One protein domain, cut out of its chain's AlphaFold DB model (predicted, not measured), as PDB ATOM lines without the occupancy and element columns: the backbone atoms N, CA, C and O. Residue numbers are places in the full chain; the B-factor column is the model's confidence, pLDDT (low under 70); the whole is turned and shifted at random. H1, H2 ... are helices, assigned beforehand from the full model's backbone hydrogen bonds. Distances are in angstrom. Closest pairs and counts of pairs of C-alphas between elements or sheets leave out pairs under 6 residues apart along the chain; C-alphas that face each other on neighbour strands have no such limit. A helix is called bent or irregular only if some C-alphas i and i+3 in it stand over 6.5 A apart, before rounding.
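This is residues 34 to 98 of the 98 residues of an uncharacterized protein of Xenorhabdus sp. KK7.4 (UniProt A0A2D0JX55). One long, straight helix, H3, makes the longest axis, and the shorter helix H1 packs on it near the middle of its length at a steep angle, through a few residues alone. Between H1 and H3 the chain makes an open loop that holds the tiny helix H2 near the beginning of H3, while at the other end residues 82 to 98 stick out free. The printed part has 65 residues with three named helices, H1, H2 and H3 in that order along the chain, and no named strand; its class is all helix. The whole is extended, with a radius of gyration of the C-alphas of 17.3 A, and a rod in outline, spanning 59 by 20 by 19 A.

Begin at Ser 34 and step to C-alpha 35 at (52.182, 20.939, 27.828), where H1 starts; it takes residues 35 to 47 and is 18.5 A long from first to last C-alpha. Next look for H2, residues 53 to 56, four residues with 5.0 A from first to last C-alpha. Then find C-alpha 61 at (28.821, 8.624, 11.188); from there H3, residues 61 to 96, runs 52.8 A to C-alpha 96 at (52.522, 42.238, 44.221). None of the three helices is bent or irregular.

Look first at H1 and H3, which touch with 4 pairs of C-alphas within 8 A. The closest C-alphas are those of Ala 41 and Asp 74, 6.3 A apart. H1 touches with residues 38 to 41 alone, and H3 with residues 74 to 78 alone. Their lines stand at a steep tilt of 59 degrees, and they run opposite ways. H1 and H2 are apart. H2 and H3 are close but not clearly touching; their closest C-alphas, those of Leu 56 and Leu 64, are 7.8 A apart. In the backbones of H1 and H3, each O i to N i+4 pair is within hydrogen-bond range; H2 is too short for such a pair, and its one O i to N i+3 pair is within range.

The two C-alphas farthest apart are those of Gln 58 and Ser 98, at 59.3 A. The link from H1 to H2, 5 residues, is tight, and so is the link from H2 to H3, 4 residues. Residues 46 to 55, of which 53 to 55 belong to H2, stand free, as do residues 57 to 63, of which 61 to 63 belong to H3, and residues 82 to 98, of which 82 to 96 belong to H3. The printed part has no cut and ends at Ser 98, the chain's last residue. The mean pLDDT of the printed part is 94.3, and residue 98 alone is under 70.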
ATOM      1  N   SER A  34      49.655  16.777  28.500       95.50
ATOM      2  CA  SER A  34      50.903  17.453  28.833       95.50
ATOM      3  C   SER A  34      50.962  18.816  28.137       95.50
ATOM      4  O   SER A  34      50.225  19.076  27.185       95.50
ATOM      5  N   LYS A  35      51.917  19.669  28.527       93.75
ATOM      6  CA  LYS A  35      52.182  20.939  27.828       93.75
ATOM      7  C   LYS A  35      52.391  20.751  26.320       93.75
ATOM      8  O   LYS A  35      51.959  21.579  25.527       93.75
ATOM      9  N   ARG A  36      53.053  19.659  25.926       96.06
ATOM     10  CA  ARG A  36      53.254  19.324  24.515       96.06
ATOM     11  C   ARG A  36      51.925  19.008  23.826       96.06
ATOM     12  O   ARG A  36      51.666  19.585  22.782       96.06
ATOM     13  N   GLY A  37      51.090  18.169  24.438       95.38
ATOM     14  CA  GLY A  37      49.776  17.816  23.889       95.38
ATOM     15  C   GLY A  37      48.843  19.024  23.761       95.38
ATOM     16  O   GLY A  37      48.174  19.172  22.749       95.38
ATOM     17  N   LEU A  38      48.867  19.946  24.731       96.25
ATOM     18  CA  LEU A  38      48.123  21.211  24.644       96.25
ATOM     19  C   LEU A  38      48.560  22.064  23.445       96.25
ATOM     20  O   LEU A  38      47.715  22.624  22.753       96.25
ATOM     21  N   ASN A  39      49.867  22.155  23.190       95.69
ATOM     22  CA  ASN A  39      50.383  22.898  22.042       95.69
ATOM     23  C   ASN A  39      50.010  22.232  20.713       95.69
ATOM     24  O   ASN A  39      49.708  22.937  19.758       95.69
ATOM     25  N   GLU A  40      50.046  20.900  20.653       95.56
ATOM     26  CA  GLU A  40      49.648  20.135  19.467       95.56
ATOM     27  C   GLU A  40      48.156  20.339  19.163       95.56
ATOM     28  O   GLU A  40      47.824  20.690  18.036       95.56
ATOM     29  N   ALA A  41      47.278  20.247  20.169       94.56
ATOM     30  CA  ALA A  41      45.845  20.504  20.008       94.56
ATOM     31  C   ALA A  41      45.548  21.949  19.571       94.56
ATOM     32  O   ALA A  41      44.717  22.190  18.698       94.56
ATOM     33  N   LEU A  42      46.262  22.929  20.137       93.81
ATOM     34  CA  LEU A  42      46.115  24.327  19.734       93.81
ATOM     35  C   LEU A  42      46.565  24.552  18.282       93.81
ATOM     36  O   LEU A  42      45.856  25.203  17.518       93.81
ATOM     37  N   ASP A  43      47.722  24.015  17.894       94.81
ATOM     38  CA  ASP A  43      48.247  24.122  16.526       94.81
ATOM     39  C   ASP A  43      47.313  23.447  15.511       94.81
ATOM     40  O   ASP A  43      47.048  24.017  14.451       94.81
ATOM     41  N   GLU A  44      46.756  22.284  15.857       92.44
ATOM     42  CA  GLU A  44      45.747  21.591  15.051       92.44
ATOM     43  C   GLU A  44      44.488  22.450  14.878       92.44
ATOM     44  O   GLU A  44      44.080  22.691  13.744       92.44
ATOM     45  N   SER A  45      43.944  23.017  15.961       89.19
ATOM     46  CA  SER A  45      42.737  23.861  15.901       89.19
ATOM     47  C   SER A  45      42.902  25.123  15.042       89.19
ATOM     48  O   SER A  45      41.942  25.622  14.460       89.19
ATOM     49  N   ILE A  46      44.125  25.656  14.947       90.69
ATOM     50  CA  ILE A  46      44.431  26.838  14.130       90.69
ATOM     51  C   ILE A  46      44.568  26.458  12.653       90.69
ATOM     52  O   ILE A  46      44.210  27.244  11.775       90.69
ATOM     53  N   ARG A  47      45.130  25.279  12.367       92.38
ATOM     54  CA  ARG A  47      45.435  24.831  11.001       92.38
ATOM     55  C   ARG A  47      44.270  24.141  10.312       92.38
ATOM     56  O   ARG A  47      44.213  24.177   9.084       92.38
ATOM     57  N   THR A  48      43.379  23.523  11.075       87.56
ATOM     58  CA  THR A  48      42.278  22.719  10.550       87.56
ATOM     59  C   THR A  48      40.969  23.496  10.691       87.56
ATOM     60  O   THR A  48      40.385  23.526  11.774       87.56
ATOM     61  N   PRO A  49      40.496  24.175   9.630       85.06
ATOM     62  CA  PRO A  49      39.195  24.827   9.664       85.06
ATOM     63  C   PRO A  49      38.071  23.791   9.761       85.06
ATOM     64  O   PRO A  49      38.222  22.646   9.342       85.06
ATOM     65  N   VAL A  50      36.915  24.223  10.268       87.12
ATOM     66  CA  VAL A  50      35.710  23.388  10.287       87.12
ATOM     67  C   VAL A  50      35.293  23.077   8.852       87.12
ATOM     68  O   VAL A  50      35.008  23.987   8.071       87.12
ATOM     69  N   GLU A  51      35.251  21.788   8.529       91.50
ATOM     70  CA  GLU A  51      34.819  21.288   7.229       91.50
ATOM     71  C   GLU A  51      33.344  21.632   6.956       91.50
ATOM     72  O   GLU A  51      32.486  21.660   7.847       91.50
ATOM     73  N   SER A  52      33.028  21.893   5.691       95.00
ATOM     74  CA  SER A  52      31.657  22.094   5.228       95.00
ATOM     75  C   SER A  52      30.842  20.800   5.300       95.00
ATOM     76  O   SER A  52      31.374  19.695   5.251       95.00
ATOM     77  N   VAL A  53      29.509  20.914   5.311       94.69
ATOM     78  CA  VAL A  53      28.614  19.740   5.306       94.69
ATOM     79  C   VAL A  53      28.903  18.798   4.129       94.69
ATOM     80  O   VAL A  53      28.822  17.585   4.289       94.69
ATOM     81  N   SER A  54      29.253  19.331   2.954       95.62
ATOM     82  CA  SER A  54      29.609  18.524   1.779       95.62
ATOM     83  C   SER A  54      30.920  17.754   1.939       95.62
ATOM     84  O   SER A  54      31.034  16.648   1.422       95.62
ATOM     85  N   GLU A  55      31.901  18.320   2.640       94.50
ATOM     86  CA  GLU A  55      33.165  17.637   2.944       94.50
ATOM     87  C   GLU A  55      32.929  16.550   3.999       94.50
ATOM     88  O   GLU A  55      33.330  15.403   3.810       94.50
ATOM     89  N   LEU A  56      32.129  16.863   5.023       94.19
ATOM     90  CA  LEU A  56      31.768  15.930   6.089       94.19
ATOM     91  C   LEU A  56      31.003  14.690   5.589       94.19
ATOM     92  O   LEU A  56      31.064  13.634   6.214       94.19
ATOM     93  N   GLN A  57      30.305  14.782   4.451       94.75
ATOM     94  CA  GLN A  57      29.606  13.642   3.834       94.75
ATOM     95  C   GLN A  57      30.540  12.511   3.381       94.75
ATOM     96  O   GLN A  57      30.061  11.405   3.127       94.75
ATOM     97  N   GLN A  58      31.847  12.766   3.263       95.50
ATOM     98  CA  GLN A  58      32.834  11.742   2.912       95.50
ATOM     99  C   GLN A  58      33.146  10.794   4.078       95.50
ATOM    100  O   GLN A  58      33.628   9.686   3.844       95.50
ATOM    101  N   TYR A  59      32.842  11.200   5.312       94.75
ATOM    102  CA  TYR A  59      33.086  10.413   6.513       94.75
ATOM    103  C   TYR A  59      31.847   9.617   6.915       94.75
ATOM    104  O   TYR A  59      30.694  10.023   6.737       94.75
ATOM    105  N   SER A  60      32.081   8.463   7.528       97.25
ATOM    106  CA  SER A  60      31.032   7.715   8.201       97.25
ATOM    107  C   SER A  60      30.580   8.430   9.475       97.25
ATOM    108  O   SER A  60      31.326   9.166  10.121       97.25
ATOM    109  N   LYS A  61      29.351   8.131   9.911       96.31
ATOM    110  CA  LYS A  61      28.821   8.624  11.188       96.31
ATOM    111  C   LYS A  61      29.772   8.341  12.363       96.31
ATOM    112  O   LYS A  61      29.964   9.212  13.202       96.31
ATOM    113  N   GLY A  62      30.362   7.145  12.419       97.12
ATOM    114  CA  GLY A  62      31.258   6.758  13.513       97.12
ATOM    115  C   GLY A  62      32.574   7.542  13.523       97.12
ATOM    116  O   GLY A  62      33.096   7.844  14.593       97.12
ATOM    117  N   GLU A  63      33.096   7.913  12.353       95.81
ATOM    118  CA  GLU A  63      34.280   8.775  12.250       95.81
ATOM    119  C   GLU A  63      33.978  10.184  12.755       95.81
ATOM    120  O   GLU A  63      34.725  10.694  13.587       95.81
ATOM    121  N   LEU A  64      32.844  10.763  12.346       95.31
ATOM    122  CA  LEU A  64      32.408  12.079  12.823       95.31
ATOM    123  C   LEU A  64      32.144  12.091  14.335       95.31
ATOM    124  O   LEU A  64      32.520  13.033  15.025       95.31
ATOM    125  N   GLU A  65      31.547  11.028  14.881       96.25
ATOM    126  CA  GLU A  65      31.353  10.885  16.330       96.25
ATOM    127  C   GLU A  65      32.685  10.787  17.088       96.25
ATOM    128  O   GLU A  65      32.812  11.329  18.186       96.25
ATOM    129  N   ASN A  66      33.691  10.116  16.522       94.69
ATOM    130  CA  ASN A  66      35.019  10.030  17.131       94.69
ATOM    131  C   ASN A  66      35.777  11.358  17.048       94.69
ATOM    132  O   ASN A  66      36.421  11.738  18.026       94.69
ATOM    133  N   GLN A  67      35.678  12.071  15.922       92.81
ATOM    134  CA  GLN A  67      36.215  13.426  15.790       92.81
ATOM    135  C   GLN A  67      35.578  14.355  16.825       92.81
ATOM    136  O   GLN A  67      36.294  15.002  17.579       92.81
ATOM    137  N   LEU A  68      34.247  14.332  16.963       94.25
ATOM    138  CA  LEU A  68      33.544  15.141  17.959       94.25
ATOM    139  C   LEU A  68      34.030  14.851  19.387       94.25
ATOM    140  O   LEU A  68      34.317  15.777  20.137       94.25
ATOM    141  N   LYS A  69      34.188  13.573  19.758       95.62
ATOM    142  CA  LYS A  69      34.723  13.192  21.078       95.62
ATOM    143  C   LYS A  69      36.151  13.691  21.310       95.62
ATOM    144  O   LYS A  69      36.497  14.026  22.444       95.62
ATOM    145  N   LYS A  70      36.984  13.706  20.263       94.31
ATOM    146  CA  LYS A  70      38.343  14.258  20.327       94.31
ATOM    147  C   LYS A  70      38.286  15.765  20.587       94.31
ATOM    148  O   LYS A  70      38.876  16.214  21.563       94.31
ATOM    149  N   GLU A  71      37.501  16.500  19.803       94.69
ATOM    150  CA  GLU A  71      37.318  17.951  19.957       94.69
ATOM    151  C   GLU A  71      36.779  18.320  21.351       94.69
ATOM    152  O   GLU A  71      37.271  19.239  22.005       94.69
ATOM    153  N   GLU A  72      35.814  17.559  21.876       96.25
ATOM    154  CA  GLU A  72      35.319  17.726  23.249       96.25
ATOM    155  C   GLU A  72      36.436  17.557  24.293       96.25
ATOM    156  O   GLU A  72      36.509  18.312  25.272       96.25
ATOM    157  N   CYS A  73      37.333  16.592  24.080       96.56
ATOM    158  CA  CYS A  73      38.476  16.370  24.956       96.56
ATOM    159  C   CYS A  73      39.526  17.490  24.851       96.56
ATOM    160  O   CYS A  73      40.066  17.925  25.876       96.56
ATOM    161  N   ASP A  74      39.789  17.989  23.642       96.44
ATOM    162  CA  ASP A  74      40.697  19.113  23.391       96.44
ATOM    163  C   ASP A  74      40.195  20.377  24.102       96.44
ATOM    164  O   ASP A  74      40.929  20.996  24.883       96.44
ATOM    165  N   ILE A  75      38.904  20.693  23.947       96.44
ATOM    166  CA  ILE A  75      38.236  21.801  24.643       96.44
ATOM    167  C   ILE A  75      38.369  21.648  26.159       96.44
ATOM    168  O   ILE A  75      38.689  22.617  26.855       96.44
ATOM    169  N   ARG A  76      38.148  20.440  26.695       97.50
ATOM    170  CA  ARG A  76      38.268  20.186  28.136       97.50
ATOM    171  C   ARG A  76      39.680  20.475  28.639       97.50
ATOM    172  O   ARG A  76      39.830  21.144  29.662       97.50
ATOM    173  N   ASN A  77      40.700  19.994  27.934       97.75
ATOM    174  CA  ASN A  77      42.096  20.203  28.308       97.75
ATOM    175  C   ASN A  77      42.494  21.685  28.251       97.75
ATOM    176  O   ASN A  77      43.089  22.200  29.199       97.75
ATOM    177  N   LEU A  78      42.106  22.394  27.188       96.94
ATOM    178  CA  LEU A  78      42.366  23.829  27.047       96.94
ATOM    179  C   LEU A  78      41.648  24.653  28.128       96.94
ATOM    180  O   LEU A  78      42.225  25.590  28.684       96.94
ATOM    181  N   ALA A  79      40.412  24.288  28.479       97.25
ATOM    182  CA  ALA A  79      39.649  24.960  29.528       97.25
ATOM    183  C   ALA A  79      40.291  24.802  30.916       97.25
ATOM    184  O   ALA A  79      40.362  25.771  31.675       97.25
ATOM    185  N   GLU A  80      40.774  23.606  31.256       96.88
ATOM    186  CA  GLU A  80      41.484  23.383  32.522       96.88
ATOM    187  C   GLU A  80      42.836  24.113  32.545       96.88
ATOM    188  O   GLU A  80      43.178  24.736  33.550       96.88
ATOM    189  N   HIS A  81      43.554  24.155  31.418       96.00
ATOM    190  CA  HIS A  81      44.784  24.941  31.313       96.00
ATOM    191  C   HIS A  81      44.544  26.443  31.530       96.00
ATOM    192  O   HIS A  81      45.293  27.099  32.259       96.00
ATOM    193  N   LYS A  82      43.458  26.993  30.967       97.12
ATOM    194  CA  LYS A  82      43.047  28.383  31.213       97.12
ATOM    195  C   LYS A  82      42.830  28.649  32.706       97.12
ATOM    196  O   LYS A  82      43.334  29.648  33.214       97.12
ATOM    197  N   LYS A  83      42.109  27.770  33.412       97.31
ATOM    198  CA  LYS A  83      41.864  27.925  34.859       97.31
ATOM    199  C   LYS A  83      43.164  27.960  35.657       97.31
ATOM    200  O   LYS A  83      43.285  28.762  36.583       97.31
ATOM    201  N   GLU A  84      44.135  27.123  35.293       95.62
ATOM    202  CA  GLU A  84      45.453  27.111  35.932       95.62
ATOM    203  C   GLU A  84      46.189  28.443  35.723       95.62
ATOM    204  O   GLU A  84      46.733  29.008  36.673       95.62
ATOM    205  N   ILE A  85      46.162  28.989  34.502       97.00
ATOM    206  CA  ILE A  85      46.753  30.301  34.203       97.00
ATOM    207  C   ILE A  85      46.075  31.403  35.024       97.00
ATOM    208  O   ILE A  85      46.762  32.217  35.637       97.00
ATOM    209  N   GLU A  86      44.742  31.420  35.076       98.19
ATOM    210  CA  GLU A  86      43.992  32.399  35.869       98.19
ATOM    211  C   GLU A  86      44.325  32.306  37.361       98.19
ATOM    212  O   GLU A  86      44.422  33.327  38.041       98.19
ATOM    213  N   GLN A  87      44.520  31.094  37.886       97.69
ATOM    214  CA  GLN A  87      44.946  30.903  39.268       97.69
ATOM    215  C   GLN A  87      46.346  31.473  39.507       97.69
ATOM    216  O   GLN A  87      46.524  32.258  40.439       97.69
ATOM    217  N   ARG A  88      47.313  31.141  38.647       96.50
ATOM    218  CA  ARG A  88      48.687  31.658  38.748       96.50
ATOM    219  C   ARG A  88      48.730  33.180  38.643       96.50
ATOM    220  O   ARG A  88      49.494  33.820  39.359       96.50
ATOM    221  N   LEU A  89      47.891  33.771  37.792       97.31
ATOM    222  CA  LEU A  89      47.767  35.223  37.685       97.31
ATOM    223  C   LEU A  89      47.287  35.842  39.007       97.31
ATOM    224  O   LEU A  89      47.912  36.780  39.495       97.31
ATOM    225  N   ARG A  90      46.240  35.281  39.626       97.12
ATOM    226  CA  ARG A  90      45.751  35.742  40.939       97.12
ATOM    227  C   ARG A  90      46.815  35.636  42.033       97.12
ATOM    228  O   ARG A  90      46.910  36.526  42.872       97.12
ATOM    229  N   GLU A  91      47.612  34.567  42.031       96.75
ATOM    230  CA  GLU A  91      48.722  34.387  42.979       96.75
ATOM    231  C   GLU A  91      49.797  35.471  42.803       96.75
ATOM    232  O   GLU A  91      50.234  36.072  43.784       96.75
ATOM    233  N   ILE A  92      50.169  35.784  41.557       96.56
ATOM    234  CA  ILE A  92      51.118  36.864  41.245       96.56
ATOM    235  C   ILE A  92      50.576  38.221  41.714       96.56
ATOM    236  O   ILE A  92      51.295  38.980  42.364       96.56
ATOM    237  N   GLU A  93      49.309  38.522  41.427       96.19
ATOM    238  CA  GLU A  93      48.671  39.772  41.855       96.19
ATOM    239  C   GLU A  93      48.601  39.906  43.381       96.19
ATOM    240  O   GLU A  93      48.725  41.013  43.905       96.19
ATOM    241  N   ALA A  94      48.401  38.800  44.104       95.25
ATOM    242  CA  ALA A  94      48.393  38.796  45.563       95.25
ATOM    243  C   ALA A  94      49.782  39.111  46.140       95.25
ATOM    244  O   ALA A  94      49.881  39.907  47.071       95.25
ATOM    245  N   ILE A  95      50.845  38.547  45.553       93.62
ATOM    246  CA  ILE A  95      52.238  38.813  45.953       93.62
ATOM    247  C   ILE A  95      52.613  40.276  45.700       93.62
ATOM    248  O   ILE A  95      53.260  40.901  46.530       93.62
ATOM    249  N   GLN A  96      52.199  40.847  44.568       88.81
ATOM    250  CA  GLN A  96      52.522  42.238  44.221       88.81
ATOM    251  C   GLN A  96      51.790  43.280  45.082       88.81
ATOM    252  O   GLN A  96      52.172  44.449  45.076       88.81
ATOM    253  N   LYS A  97      50.725  42.878  45.784       81.19
ATOM    254  CA  LYS A  97      49.930  43.741  46.670       81.19
ATOM    255  C   LYS A  97      50.355  43.674  48.144       81.19
ATOM    256  O   LYS A  97      49.830  44.473  48.920       81.19
ATOM    257  N   SER A  98      51.231  42.741  48.532       65.50
ATOM    258  CA  SER A  98      51.786  42.632  49.895       65.50
ATOM    259  C   SER A  98      53.082  43.415  50.032       65.50
ATOM    260  O   SER A  98      53.249  44.085  51.072       65.50
TER     261      SER A  98